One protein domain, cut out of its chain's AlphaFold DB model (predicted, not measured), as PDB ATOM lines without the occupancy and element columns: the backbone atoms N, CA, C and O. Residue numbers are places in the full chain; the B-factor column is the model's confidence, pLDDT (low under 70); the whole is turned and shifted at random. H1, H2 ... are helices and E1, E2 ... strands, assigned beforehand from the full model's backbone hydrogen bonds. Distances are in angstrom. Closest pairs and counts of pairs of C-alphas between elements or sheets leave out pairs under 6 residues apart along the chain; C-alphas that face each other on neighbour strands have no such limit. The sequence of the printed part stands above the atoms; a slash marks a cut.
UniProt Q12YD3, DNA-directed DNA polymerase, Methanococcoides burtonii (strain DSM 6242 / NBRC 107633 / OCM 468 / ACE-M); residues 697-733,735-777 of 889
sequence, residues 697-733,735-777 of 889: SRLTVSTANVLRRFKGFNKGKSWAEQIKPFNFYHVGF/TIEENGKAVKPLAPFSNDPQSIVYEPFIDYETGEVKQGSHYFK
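AT A GLANCE: This is residues 697 to 733 and 735 to 777 of the 889 residues of the protein "DNA-directed DNA polymerase" of Methanococcoides burtonii (strain DSM 6242 / NBRC 107633 / OCM 468 / ACE-M) (UniProt Q12YD3). A small, twisted sheet of four short strands runs through the middle, with the short helix H3 over one face and H1 only grazing the sheet elsewhere. Loops make much of the rest, and residues 715 to 720 stick out. The printed part has 80 residues, under half of them in named elements, in the order E1 H1 H2 E2 E3 H3 E4; the class is mixed, helices and strands. The sheet, E1 - E2 - E3 - E4, is antiparallel throughout; the whole is compact, with a radius of gyration of the C-alphas of 12.2 A and spans of 33 by 28 by 21 A.

HOW THE PARTS SIT: Inner strand E2, residues 728 to 732, is antiparallel to edge strand E1, residues 697 to 700, with N 697 and O 731 within hydrogen-bond range at 2.9 A. E2 is also antiparallel to E3, residues 745 to 748, with N 730 and O 747 at 2.9 A. E3 is antiparallel to edge strand E4, residues 761 to 763, with N 746 and O 762 at 2.8 A. H3, residues 753 to 758, is on the sheet at a height of 9.0 A, only just over E2 and E3 with 3 C-alphas on each; the closest C-alphas of H3 and E3, Ile 756 and Ala 747, are 6.6 A apart. H1, residues 704 to 709, only grazes the sheet, with residues 706 to 709. H2, residues 711 to 714, is only just not on it, with 4 pairs of C-alphas within 10 A; H1 and H2 meet only through their link. Of O i to N i+4 pairs, H1 has 1 of 2 within range and H3 0 of 2, beside 2 of 3 O i to N i+3 pairs; H2 is too short for one.

IN THESE COORDINATES: E1 begins at C-alpha 697, (19.856, -15.908, 4.415), and E4 ends at C-alpha 763, (28.190, -27.772, 1.414). From first to last C-alpha E2 measures 13.7 A, H3 10.7 A, E1 10.2 A, E3 10.1 A, H1 9.0 A, E4 6.5 A and H2 5.0 A.

THE WHOLE: The C-alphas farthest apart, Ala 720 and Gly 740, are 36.6 A apart. Residue 734 is not printed, and C-alphas 733 and 735 are 6.7 A apart across the cut. The link from H2 to E2 is long, and residue 735 is under 70 in pLDDT.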
ATOM      1  N   SER A 697      19.295 -17.214   4.756       91.06
ATOM      2  CA  SER A 697      19.856 -15.908   4.415       91.06
ATOM      3  C   SER A 697      20.146 -15.791   2.932       91.06
ATOM      4  O   SER A 697      20.519 -16.759   2.273       91.06
ATOM      5  N   ARG A 698      20.029 -14.568   2.411       90.56
ATOM      6  CA  ARG A 698      20.428 -14.223   1.046       90.56
ATOM      7  C   ARG A 698      21.692 -13.382   1.083       90.56
ATOM      8  O   ARG A 698      21.695 -12.288   1.648       90.56
ATOM      9  N   LEU A 699      22.736 -13.877   0.435       89.25
ATOM     10  CA  LEU A 699      24.035 -13.226   0.331       89.25
ATOM     11  C   LEU A 699      24.387 -12.950  -1.132       89.25
ATOM     12  O   LEU A 699      23.728 -13.422  -2.056       89.25
ATOM     13  N   THR A 700      25.449 -12.177  -1.341       89.88
ATOM     14  CA  THR A 700      25.974 -11.825  -2.665       89.88
ATOM     15  C   THR A 700      27.357 -12.435  -2.844       89.88
ATOM     16  O   THR A 700      28.157 -12.435  -1.903       89.88
ATOM     17  N   VAL A 701      27.680 -12.948  -4.037       91.62
ATOM     18  CA  VAL A 701      29.021 -13.471  -4.376       91.62
ATOM     19  C   VAL A 701      30.021 -12.307  -4.486       91.62
ATOM     20  O   VAL A 701      30.457 -11.924  -5.569       91.62
ATOM     21  N   SER A 702      30.364 -11.695  -3.350       88.56
ATOM     22  CA  SER A 702      31.117 -10.436  -3.279       88.56
ATOM     23  C   SER A 702      32.638 -10.607  -3.247       88.56
ATOM     24  O   SER A 702      33.367  -9.618  -3.290       88.56
ATOM     25  N   THR A 703      33.140 -11.842  -3.134       86.44
ATOM     26  CA  THR A 703      34.581 -12.135  -3.110       86.44
ATOM     27  C   THR A 703      34.928 -13.356  -3.957       86.44
ATOM     28  O   THR A 703      34.134 -14.292  -4.098       86.44
ATOM     29  N   ALA A 704      36.161 -13.391  -4.467       86.50
ATOM     30  CA  ALA A 704      36.688 -14.546  -5.195       86.50
ATOM     31  C   ALA A 704      36.647 -15.841  -4.361       86.50
ATOM     32  O   ALA A 704      36.496 -16.933  -4.901       86.50
ATOM     33  N   ASN A 705      36.736 -15.743  -3.030       82.81
ATOM     34  CA  ASN A 705      36.636 -16.901  -2.140       82.81
ATOM     35  C   ASN A 705      35.273 -17.586  -2.233       82.81
ATOM     36  O   ASN A 705      35.233 -18.807  -2.365       82.81
ATOM     37  N   VAL A 706      34.190 -16.807  -2.212       84.38
ATOM     38  CA  VAL A 706      32.828 -17.335  -2.343       84.38
ATOM     39  C   VAL A 706      32.616 -17.907  -3.743       84.38
ATOM     40  O   VAL A 706      32.175 -19.045  -3.867       84.38
ATOM     41  N   LEU A 707      33.030 -17.196  -4.801       89.62
ATOM     42  CA  LEU A 707      32.884 -17.690  -6.178       89.62
ATOM     43  C   LEU A 707      33.577 -19.045  -6.389       89.62
ATOM     44  O   LEU A 707      33.054 -19.915  -7.084       89.62
ATOM     45  N   ARG A 708      34.742 -19.264  -5.762       87.75
ATOM     46  CA  ARG A 708      35.472 -20.539  -5.864       87.75
ATOM     47  C   ARG A 708      34.673 -21.737  -5.344       87.75
ATOM     48  O   ARG A 708      34.949 -22.842  -5.804       87.75
ATOM     49  N   ARG A 709      33.695 -21.539  -4.453       87.44
ATOM     50  CA  ARG A 709      32.805 -22.611  -3.972       87.44
ATOM     51  C   ARG A 709      31.863 -23.109  -5.068       87.44
ATOM     52  O   ARG A 709      31.631 -24.304  -5.162       87.44
ATOM     53  N   PHE A 710      31.466 -22.241  -5.996       88.81
ATOM     54  CA  PHE A 710      30.656 -22.604  -7.162       88.81
ATOM     55  C   PHE A 710      31.459 -23.229  -8.318       88.81
ATOM     56  O   PHE A 710      30.895 -23.514  -9.372       88.81
ATOM     57  N   LYS A 711      32.768 -23.489  -8.161       85.38
ATOM     58  CA  LYS A 711      33.590 -24.089  -9.231       85.38
ATOM     59  C   LYS A 711      33.052 -25.426  -9.728       85.38
ATOM     60  O   LYS A 711      33.142 -25.674 -10.923       85.38
ATOM     61  N   GLY A 712      32.512 -26.261  -8.836       82.56
ATOM     62  CA  GLY A 712      31.875 -27.523  -9.219       82.56
ATOM     63  C   GLY A 712      30.684 -27.287 -10.148       82.56
ATOM     64  O   GLY A 712      30.647 -27.839 -11.242       82.56
ATOM     65  N   PHE A 713      29.789 -26.372  -9.761       82.81
ATOM     66  CA  PHE A 713      28.619 -25.976 -10.551       82.81
ATOM     67  C   PHE A 713      28.975 -25.327 -11.888       82.81
ATOM     68  O   PHE A 713      28.235 -25.497 -12.853       82.81
ATOM     69  N   ASN A 714      30.089 -24.598 -11.947       90.44
ATOM     70  CA  ASN A 714      30.531 -23.871 -13.135       90.44
ATOM     71  C   ASN A 714      31.424 -24.707 -14.071       90.44
ATOM     72  O   ASN A 714      31.725 -24.272 -15.183       90.44
ATOM     73  N   LYS A 715      31.909 -25.877 -13.638       88.94
ATOM     74  CA  LYS A 715      32.896 -26.664 -14.391       88.94
ATOM     75  C   LYS A 715      32.312 -27.138 -15.724       88.94
ATOM     76  O   LYS A 715      31.270 -27.776 -15.754       88.94
ATOM     77  N   GLY A 716      33.026 -26.868 -16.819       89.38
ATOM     78  CA  GLY A 716      32.644 -27.308 -18.168       89.38
ATOM     79  C   GLY A 716      31.472 -26.544 -18.789       89.38
ATOM     80  O   GLY A 716      31.111 -26.834 -19.922       89.38
ATOM     81  N   LYS A 717      30.905 -25.564 -18.077       92.50
ATOM     82  CA  LYS A 717      29.778 -24.755 -18.540       92.50
ATOM     83  C   LYS A 717      30.241 -23.504 -19.276       92.50
ATOM     84  O   LYS A 717      31.294 -22.943 -18.955       92.50
ATOM     85  N   SER A 718      29.437 -23.037 -20.226       93.38
ATOM     86  CA  SER A 718      29.652 -21.742 -20.875       93.38
ATOM     87  C   SER A 718      29.475 -20.589 -19.876       93.38
ATOM     88  O   SER A 718      28.879 -20.773 -18.818       93.38
ATOM     89  N   TRP A 719      29.969 -19.385 -20.185       92.75
ATOM     90  CA  TRP A 719      29.814 -18.225 -19.289       92.75
ATOM     91  C   TRP A 719      28.344 -17.931 -18.933       92.75
ATOM     92  O   TRP A 719      28.045 -17.589 -17.788       92.75
ATOM     93  N   ALA A 720      27.425 -18.131 -19.883       92.88
ATOM     94  CA  ALA A 720      25.990 -17.947 -19.674       92.88
ATOM     95  C   ALA A 720      25.418 -18.914 -18.620       92.88
ATOM     96  O   ALA A 720      24.512 -18.562 -17.874       92.88
ATOM     97  N   GLU A 721      25.993 -20.102 -18.479       93.31
ATOM     98  CA  GLU A 721      25.517 -21.149 -17.567       93.31
ATOM     99  C   GLU A 721      26.349 -21.217 -16.274       93.31
ATOM    100  O   GLU A 721      26.349 -22.223 -15.559       93.31
ATOM    101  N   GLN A 722      27.100 -20.157 -15.970       93.69
ATOM    102  CA  GLN A 722      27.885 -20.042 -14.746       93.69
ATOM    103  C   GLN A 722      27.230 -19.092 -13.747       93.69
ATOM    104  O   GLN A 722      26.673 -18.053 -14.118       93.69
ATOM    105  N   ILE A 723      27.368 -19.418 -12.460       93.50
ATOM    106  CA  ILE A 723      27.193 -18.466 -11.361       93.50
ATOM    107  C   ILE A 723      28.344 -17.466 -11.437       93.50
ATOM    108  O   ILE A 723      29.516 -17.858 -11.438       93.50
ATOM    109  N   LYS A 724      28.013 -16.181 -11.520       94.69
ATOM    110  CA  LYS A 724      28.972 -15.096 -11.747       94.69
ATOM    111  C   LYS A 724      29.202 -14.319 -10.442       94.69
ATOM    112  O   LYS A 724      28.422 -14.443  -9.493       94.69
ATOM    113  N   PRO A 725      30.277 -13.518 -10.354       95.19
ATOM    114  CA  PRO A 725      30.399 -12.505  -9.313       95.19
ATOM    115  C   PRO A 725      29.118 -11.688  -9.149       95.19
ATOM    116  O   PRO A 725      28.394 -11.448 -10.114       95.19
ATOM    117  N   PHE A 726      28.846 -11.266  -7.920       94.31
ATOM    118  CA  PHE A 726      27.676 -10.467  -7.557       94.31
ATOM    119  C   PHE A 726      26.305 -11.102  -7.833       94.31
ATOM    120  O   PHE A 726      25.300 -10.451  -7.570       94.31
ATOM    121  N   ASN A 727      26.224 -12.371  -8.263       93.62
ATOM    122  CA  ASN A 727      24.964 -13.109  -8.164       93.62
ATOM    123  C   ASN A 727      24.541 -13.193  -6.695       93.62
ATOM    124  O   ASN A 727      25.382 -13.224  -5.783       93.62
ATOM    125  N   PHE A 728      23.235 -13.256  -6.469       91.62
ATOM    126  CA  PHE A 728      22.728 -13.671  -5.170       91.62
ATOM    127  C   PHE A 728      22.885 -15.186  -4.999       91.62
ATOM    128  O   PHE A 728      23.006 -15.938  -5.965       91.62
ATOM    129  N   TYR A 729      22.904 -15.635  -3.753       91.25
ATOM    130  CA  TYR A 729      22.802 -17.042  -3.389       91.25
ATOM    131  C   TYR A 729      22.179 -17.158  -2.002       91.25
ATOM    132  O   TYR A 729      22.161 -16.187  -1.235       91.25
ATOM    133  N   HIS A 730      21.660 -18.339  -1.694       92.38
ATOM    134  CA  HIS A 730      21.043 -18.625  -0.412       92.38
ATOM    135  C   HIS A 730      21.948 -19.478   0.460       92.38
ATOM    136  O   HIS A 730      22.696 -20.326  -0.031       92.38
ATOM    137  N   VAL A 731      21.871 -19.232   1.763       90.75
ATOM    138  CA  VAL A 731      22.598 -19.975   2.788       90.75
ATOM    139  C   VAL A 731      21.611 -20.467   3.833       90.75
ATOM    140  O   VAL A 731      20.857 -19.666   4.390       90.75
ATOM    141  N   GLY A 732      21.624 -21.775   4.078       88.06
ATOM    142  CA  GLY A 732      20.963 -22.407   5.215       88.06
ATOM    143  C   GLY A 732      21.888 -22.480   6.431       88.06
ATOM    144  O   GLY A 732      23.113 -22.439   6.301       88.06
ATOM    145  N   PHE A 733      21.303 -22.610   7.620       79.31
ATOM    146  CA  PHE A 733      22.052 -22.705   8.876       79.31
ATOM    147  C   PHE A 733      22.184 -24.146   9.366       79.31
ATOM    148  O   PHE A 733      21.337 -24.991   9.078       79.31
ATOM    149  N   THR A 735      22.429 -27.725  11.052       62.09
ATOM    150  CA  THR A 735      21.596 -28.721  11.752       62.09
ATOM    151  C   THR A 735      22.359 -30.000  12.072       62.09
ATOM    152  O   THR A 735      22.080 -30.627  13.091       62.09
ATOM    153  N   ILE A 736      23.328 -30.370  11.225       72.62
ATOM    154  CA  ILE A 736      24.037 -31.653  11.254       72.62
ATOM    155  C   ILE A 736      25.544 -31.421  11.109       72.62
ATOM    156  O   ILE A 736      25.992 -30.548  10.357       72.62
ATOM    157  N   GLU A 737      26.328 -32.225  11.827       78.19
ATOM    158  CA  GLU A 737      27.772 -32.338  11.636       78.19
ATOM    159  C   GLU A 737      28.116 -33.666  10.958       78.19
ATOM    160  O   GLU A 737      27.717 -34.734  11.416       78.19
ATOM    161  N   GLU A 738      28.908 -33.605   9.890       78.06
ATOM    162  CA  GLU A 738      29.462 -34.771   9.205       78.06
ATOM    163  C   GLU A 738      30.990 -34.700   9.270       78.06
ATOM    164  O   GLU A 738      31.593 -33.665   8.984       78.06
ATOM    165  N   ASN A 739      31.648 -35.792   9.674       75.75
ATOM    166  CA  ASN A 739      33.110 -35.848   9.835       75.75
ATOM    167  C   ASN A 739      33.685 -34.736  10.746       75.75
ATOM    168  O   ASN A 739      34.787 -34.234  10.513       75.75
ATOM    169  N   GLY A 740      32.928 -34.337  11.777       70.56
ATOM    170  CA  GLY A 740      33.312 -33.274  12.713       70.56
ATOM    171  C   GLY A 740      33.285 -31.866  12.111       70.56
ATOM    172  O   GLY A 740      33.967 -30.974  12.619       70.56
ATOM    173  N   LYS A 741      32.556 -31.664  11.005       73.88
ATOM    174  CA  LYS A 741      32.329 -30.353  10.391       73.88
ATOM    175  C   LYS A 741      30.842 -30.104  10.189       73.88
ATOM    176  O   LYS A 741      30.122 -30.967   9.694       73.88
ATOM    177  N   ALA A 742      30.406 -28.899  10.536       79.12
ATOM    178  CA  ALA A 742      29.060 -28.423  10.263       79.12
ATOM    179  C   ALA A 742      28.796 -28.382   8.755       79.12
ATOM    180  O   ALA A 742      29.542 -27.726   8.024       79.12
ATOM    181  N   VAL A 743      27.721 -29.031   8.306       84.81
ATOM    182  CA  VAL A 743      27.241 -28.866   6.931       84.81
ATOM    183  C   VAL A 743      26.606 -27.484   6.809       84.81
ATOM    184  O   VAL A 743      25.763 -27.103   7.623       84.81
ATOM    185  N   LYS A 744      27.022 -26.724   5.795       87.25
ATOM    186  CA  LYS A 744      26.556 -25.352   5.552       87.25
ATOM    187  C   LYS A 744      25.940 -25.255   4.159       87.25
ATOM    188  O   LYS A 744      26.685 -25.058   3.192       87.25
ATOM    189  N   PRO A 745      24.610 -25.406   4.034       90.81
ATOM    190  CA  PRO A 745      23.955 -25.421   2.738       90.81
ATOM    191  C   PRO A 745      24.111 -24.095   2.004       90.81
ATOM    192  O   PRO A 745      23.666 -23.056   2.482       90.81
ATOM    193  N   LEU A 746      24.724 -24.136   0.829       91.25
ATOM    194  CA  LEU A 746      24.879 -23.007  -0.073       91.25
ATOM    195  C   LEU A 746      24.200 -23.356  -1.400       91.25
ATOM    196  O   LEU A 746      24.663 -24.213  -2.152       91.25
ATOM    197  N   ALA A 747      23.083 -22.690  -1.672       91.12
ATOM    198  CA  ALA A 747      22.258 -22.922  -2.849       91.12
ATOM    199  C   ALA A 747      22.309 -21.709  -3.790       91.12
ATOM    200  O   ALA A 747      22.421 -20.570  -3.321       91.12
ATOM    201  N   PRO A 748      22.219 -21.908  -5.114       89.00
ATOM    202  CA  PRO A 748      22.048 -20.806  -6.051       89.00
ATOM    203  C   PRO A 748      20.811 -19.938  -5.750       89.00
ATOM    204  O   PRO A 748      19.952 -20.267  -4.929       89.00
ATOM    205  N   PHE A 749      20.728 -18.779  -6.400       90.44
ATOM    206  CA  PHE A 749      19.587 -17.882  -6.233       90.44
ATOM    207  C   PHE A 749      18.264 -18.523  -6.697       90.44
ATOM    208  O   PHE A 749      18.198 -19.118  -7.768       90.44
ATOM    209  N   SER A 750      17.217 -18.320  -5.896       88.38
ATOM    210  CA  SER A 750      15.807 -18.619  -6.163       88.38
ATOM    211  C   SER A 750      14.954 -17.409  -5.761       88.38
ATOM    212  O   SER A 750      15.266 -16.716  -4.792       88.38
ATOM    213  N   ASN A 751      13.861 -17.147  -6.477       83.94
ATOM    214  CA  ASN A 751      12.896 -16.115  -6.073       83.94
ATOM    215  C   ASN A 751      12.032 -16.540  -4.878       83.94
ATOM    216  O   ASN A 751      11.416 -15.683  -4.242       83.94
ATOM    217  N   ASP A 752      12.002 -17.839  -4.586       88.00
ATOM    218  CA  ASP A 752      11.415 -18.419  -3.388       88.00
ATOM    219  C   ASP A 752      12.547 -19.019  -2.540       88.00
ATOM    220  O   ASP A 752      13.025 -20.118  -2.836       88.00
ATOM    221  N   PRO A 753      13.049 -18.298  -1.519       89.25
ATOM    222  CA  PRO A 753      14.111 -18.808  -0.666       89.25
ATOM    223  C   PRO A 753      13.731 -20.114   0.028       89.25
ATOM    224  O   PRO A 753      14.602 -20.955   0.199       89.25
ATOM    225  N   GLN A 754      12.459 -20.316   0.393       91.94
ATOM    226  CA  GLN A 754      12.026 -21.513   1.120       91.94
ATOM    227  C   GLN A 754      12.069 -22.769   0.239       91.94
ATOM    228  O   GLN A 754      12.254 -23.864   0.760       91.94
ATOM    229  N   SER A 755      11.999 -22.636  -1.091       90.19
ATOM    230  CA  SER A 755      12.056 -23.786  -2.004       90.19
ATOM    231  C   SER A 755      13.419 -24.489  -2.017       90.19
ATOM    232  O   SER A 755      13.492 -25.679  -2.320       90.19
ATOM    233  N   ILE A 756      14.508 -23.786  -1.672       90.38
ATOM    234  CA  ILE A 756      15.878 -24.318  -1.799       90.38
ATOM    235  C   ILE A 756      16.134 -25.533  -0.905       90.38
ATOM    236  O   ILE A 756      17.077 -26.280  -1.147       90.38
ATOM    237  N   VAL A 757      15.333 -25.717   0.149       91.38
ATOM    238  CA  VAL A 757      15.525 -26.788   1.138       91.38
ATOM    239  C   VAL A 757      15.260 -28.179   0.554       91.38
ATOM    240  O   VAL A 757      15.704 -29.184   1.109       91.38
ATOM    241  N   TYR A 758      14.559 -28.231  -0.582       90.25
ATOM    242  CA  TYR A 758      14.235 -29.453  -1.316       90.25
ATOM    243  C   TYR A 758      15.156 -29.685  -2.524       90.25
ATOM    244  O   TYR A 758      15.134 -30.763  -3.122       90.25
ATOM    245  N   GLU A 759      16.004 -28.710  -2.851       89.31
ATOM    246  CA  GLU A 759      16.894 -28.724  -4.010       89.31
ATOM    247  C   GLU A 759      18.323 -29.171  -3.640       89.31
ATOM    248  O   GLU A 759      18.728 -29.101  -2.472       89.31
ATOM    249  N   PRO A 760      19.134 -29.623  -4.616       89.88
ATOM    250  CA  PRO A 760      20.557 -29.856  -4.399       89.88
ATOM    251  C   PRO A 760      21.309 -28.567  -4.032       89.88
ATOM    252  O   PRO A 760      21.162 -27.529  -4.681       89.88
ATOM    253  N   PHE A 761      22.196 -28.648  -3.042       91.06
ATOM    254  CA  PHE A 761      23.011 -27.532  -2.557       91.06
ATOM    255  C   PHE A 761      24.488 -27.928  -2.420       91.06
ATOM    256  O   PHE A 761      24.828 -29.105  -2.350       91.06
ATOM    257  N   ILE A 762      25.384 -26.941  -2.368       89.62
ATOM    258  CA  ILE A 762      26.809 -27.133  -2.068       89.62
ATOM    259  C   ILE A 762      26.999 -27.032  -0.558       89.62
ATOM    260  O   ILE A 762      26.601 -26.035   0.037       89.62
ATOM    261  N   ASP A 763      27.661 -27.992   0.072       88.31
ATOM    262  CA  ASP A 763      28.190 -27.772   1.414       88.31
ATOM    263  C   ASP A 763      29.367 -26.783   1.348       88.31
ATOM    264  O   ASP A 763      30.402 -27.068   0.741       88.31
ATOM    265  N   TYR A 764      29.227 -25.607   1.963       83.69
ATOM    266  CA  TYR A 764      30.249 -24.558   1.936       83.69
ATOM    267  C   TYR A 764      31.617 -25.042   2.441       83.69
ATOM    268  O   TYR A 764      32.650 -24.591   1.928       83.69
ATOM    269  N   GLU A 765      31.647 -25.952   3.418       80.00
ATOM    270  CA  GLU A 765      32.892 -26.446   4.007       80.00
ATOM    271  C   GLU A 765      33.654 -27.359   3.042       80.00
ATOM    272  O   GLU A 765      34.818 -27.086   2.709       80.00
ATOM    273  N   THR A 766      32.998 -28.418   2.560       83.38
ATOM    274  CA  THR A 766      33.624 -29.462   1.730       83.38
ATOM    275  C   THR A 766      33.606 -29.154   0.231       83.38
ATOM    276  O   THR A 766      34.525 -29.545  -0.489       83.38
ATOM    277  N   GLY A 767      32.607 -28.410  -0.245       83.06
ATOM    278  CA  GLY A 767      32.319 -28.212  -1.666       83.06
ATOM    279  C   GLY A 767      31.542 -29.364  -2.316       83.06
ATOM    280  O   GLY A 767      31.342 -29.329  -3.531       83.06
ATOM    281  N   GLU A 768      31.128 -30.376  -1.547       87.00
ATOM    282  CA  GLU A 768      30.300 -31.485  -2.031       87.00
ATOM    283  C   GLU A 768      28.865 -31.029  -2.309       87.00
ATOM    284  O   GLU A 768      28.350 -30.134  -1.642       87.00
ATOM    285  N   VAL A 769      28.210 -31.667  -3.281       89.12
ATOM    286  CA  VAL A 769      26.782 -31.451  -3.541       89.12
ATOM    287  C   VAL A 769      25.972 -32.423  -2.686       89.12
ATOM    288  O   VAL A 769      26.214 -33.628  -2.738       89.12
ATOM    289  N   LYS A 770      25.027 -31.902  -1.905       90.50
ATOM    290  CA  LYS A 770      24.131 -32.646  -1.006       90.50
ATOM    291  C   LYS A 770      22.677 -32.220  -1.253       90.50
ATOM    292  O   LYS A 770      22.428 -31.272  -1.994       90.50
ATOM    293  N   GLN A 771      21.716 -32.929  -0.664       91.44
ATOM    294  CA  GLN A 771      20.287 -32.625  -0.779       91.44
ATOM    295  C   GLN A 771      19.540 -33.093   0.475       91.44
ATOM    296  O   GLN A 771      19.918 -34.089   1.089       91.44
ATOM    297  N   GLY A 772      18.452 -32.402   0.817       89.31
ATOM    298  CA  GLY A 772      17.498 -32.818   1.843       89.31
ATOM    299  C   GLY A 772      17.263 -31.742   2.900       89.31
ATOM    300  O   GLY A 772      18.199 -31.096   3.368       89.31
ATOM    301  N   SER A 773      16.008 -31.598   3.324       89.44
ATOM    302  CA  SER A 773      15.582 -30.550   4.261       89.44
ATOM    303  C   SER A 773      16.173 -30.703   5.663       89.44
ATOM    304  O   SER A 773      16.363 -29.709   6.351       89.44
ATOM    305  N   HIS A 774      16.540 -31.922   6.069       89.25
ATOM    306  CA  HIS A 774      17.211 -32.208   7.344       89.25
ATOM    307  C   HIS A 774      18.552 -31.474   7.526       89.25
ATOM    308  O   HIS A 774      18.993 -31.324   8.659       89.25
ATOM    309  N   TYR A 775      19.173 -30.981   6.443       90.19
ATOM    310  CA  TYR A 775      20.364 -30.128   6.497       90.19
ATOM    311  C   TYR A 775      20.061 -28.649   6.785       90.19
ATOM    312  O   TYR A 775      20.974 -27.888   7.108       90.19
ATOM    313  N   PHE A 776      18.801 -28.226   6.702       90.88
ATOM    314  CA  PHE A 776      18.377 -26.845   6.909       90.88
ATOM    315  C   PHE A 776      17.716 -26.673   8.268       90.88
ATOM    316  O   PHE A 776      16.845 -27.442   8.671       90.88
ATOM    317  N   LYS A 777      18.111 -25.620   8.979       91.31
ATOM    318  CA  LYS A 777      17.556 -25.318  10.296       91.31
ATOM    319  C   LYS A 777      16.148 -24.750  10.184       91.31
ATOM    320  O   LYS A 777      15.943 -23.734   9.520       91.31
TER     321      LYS A 777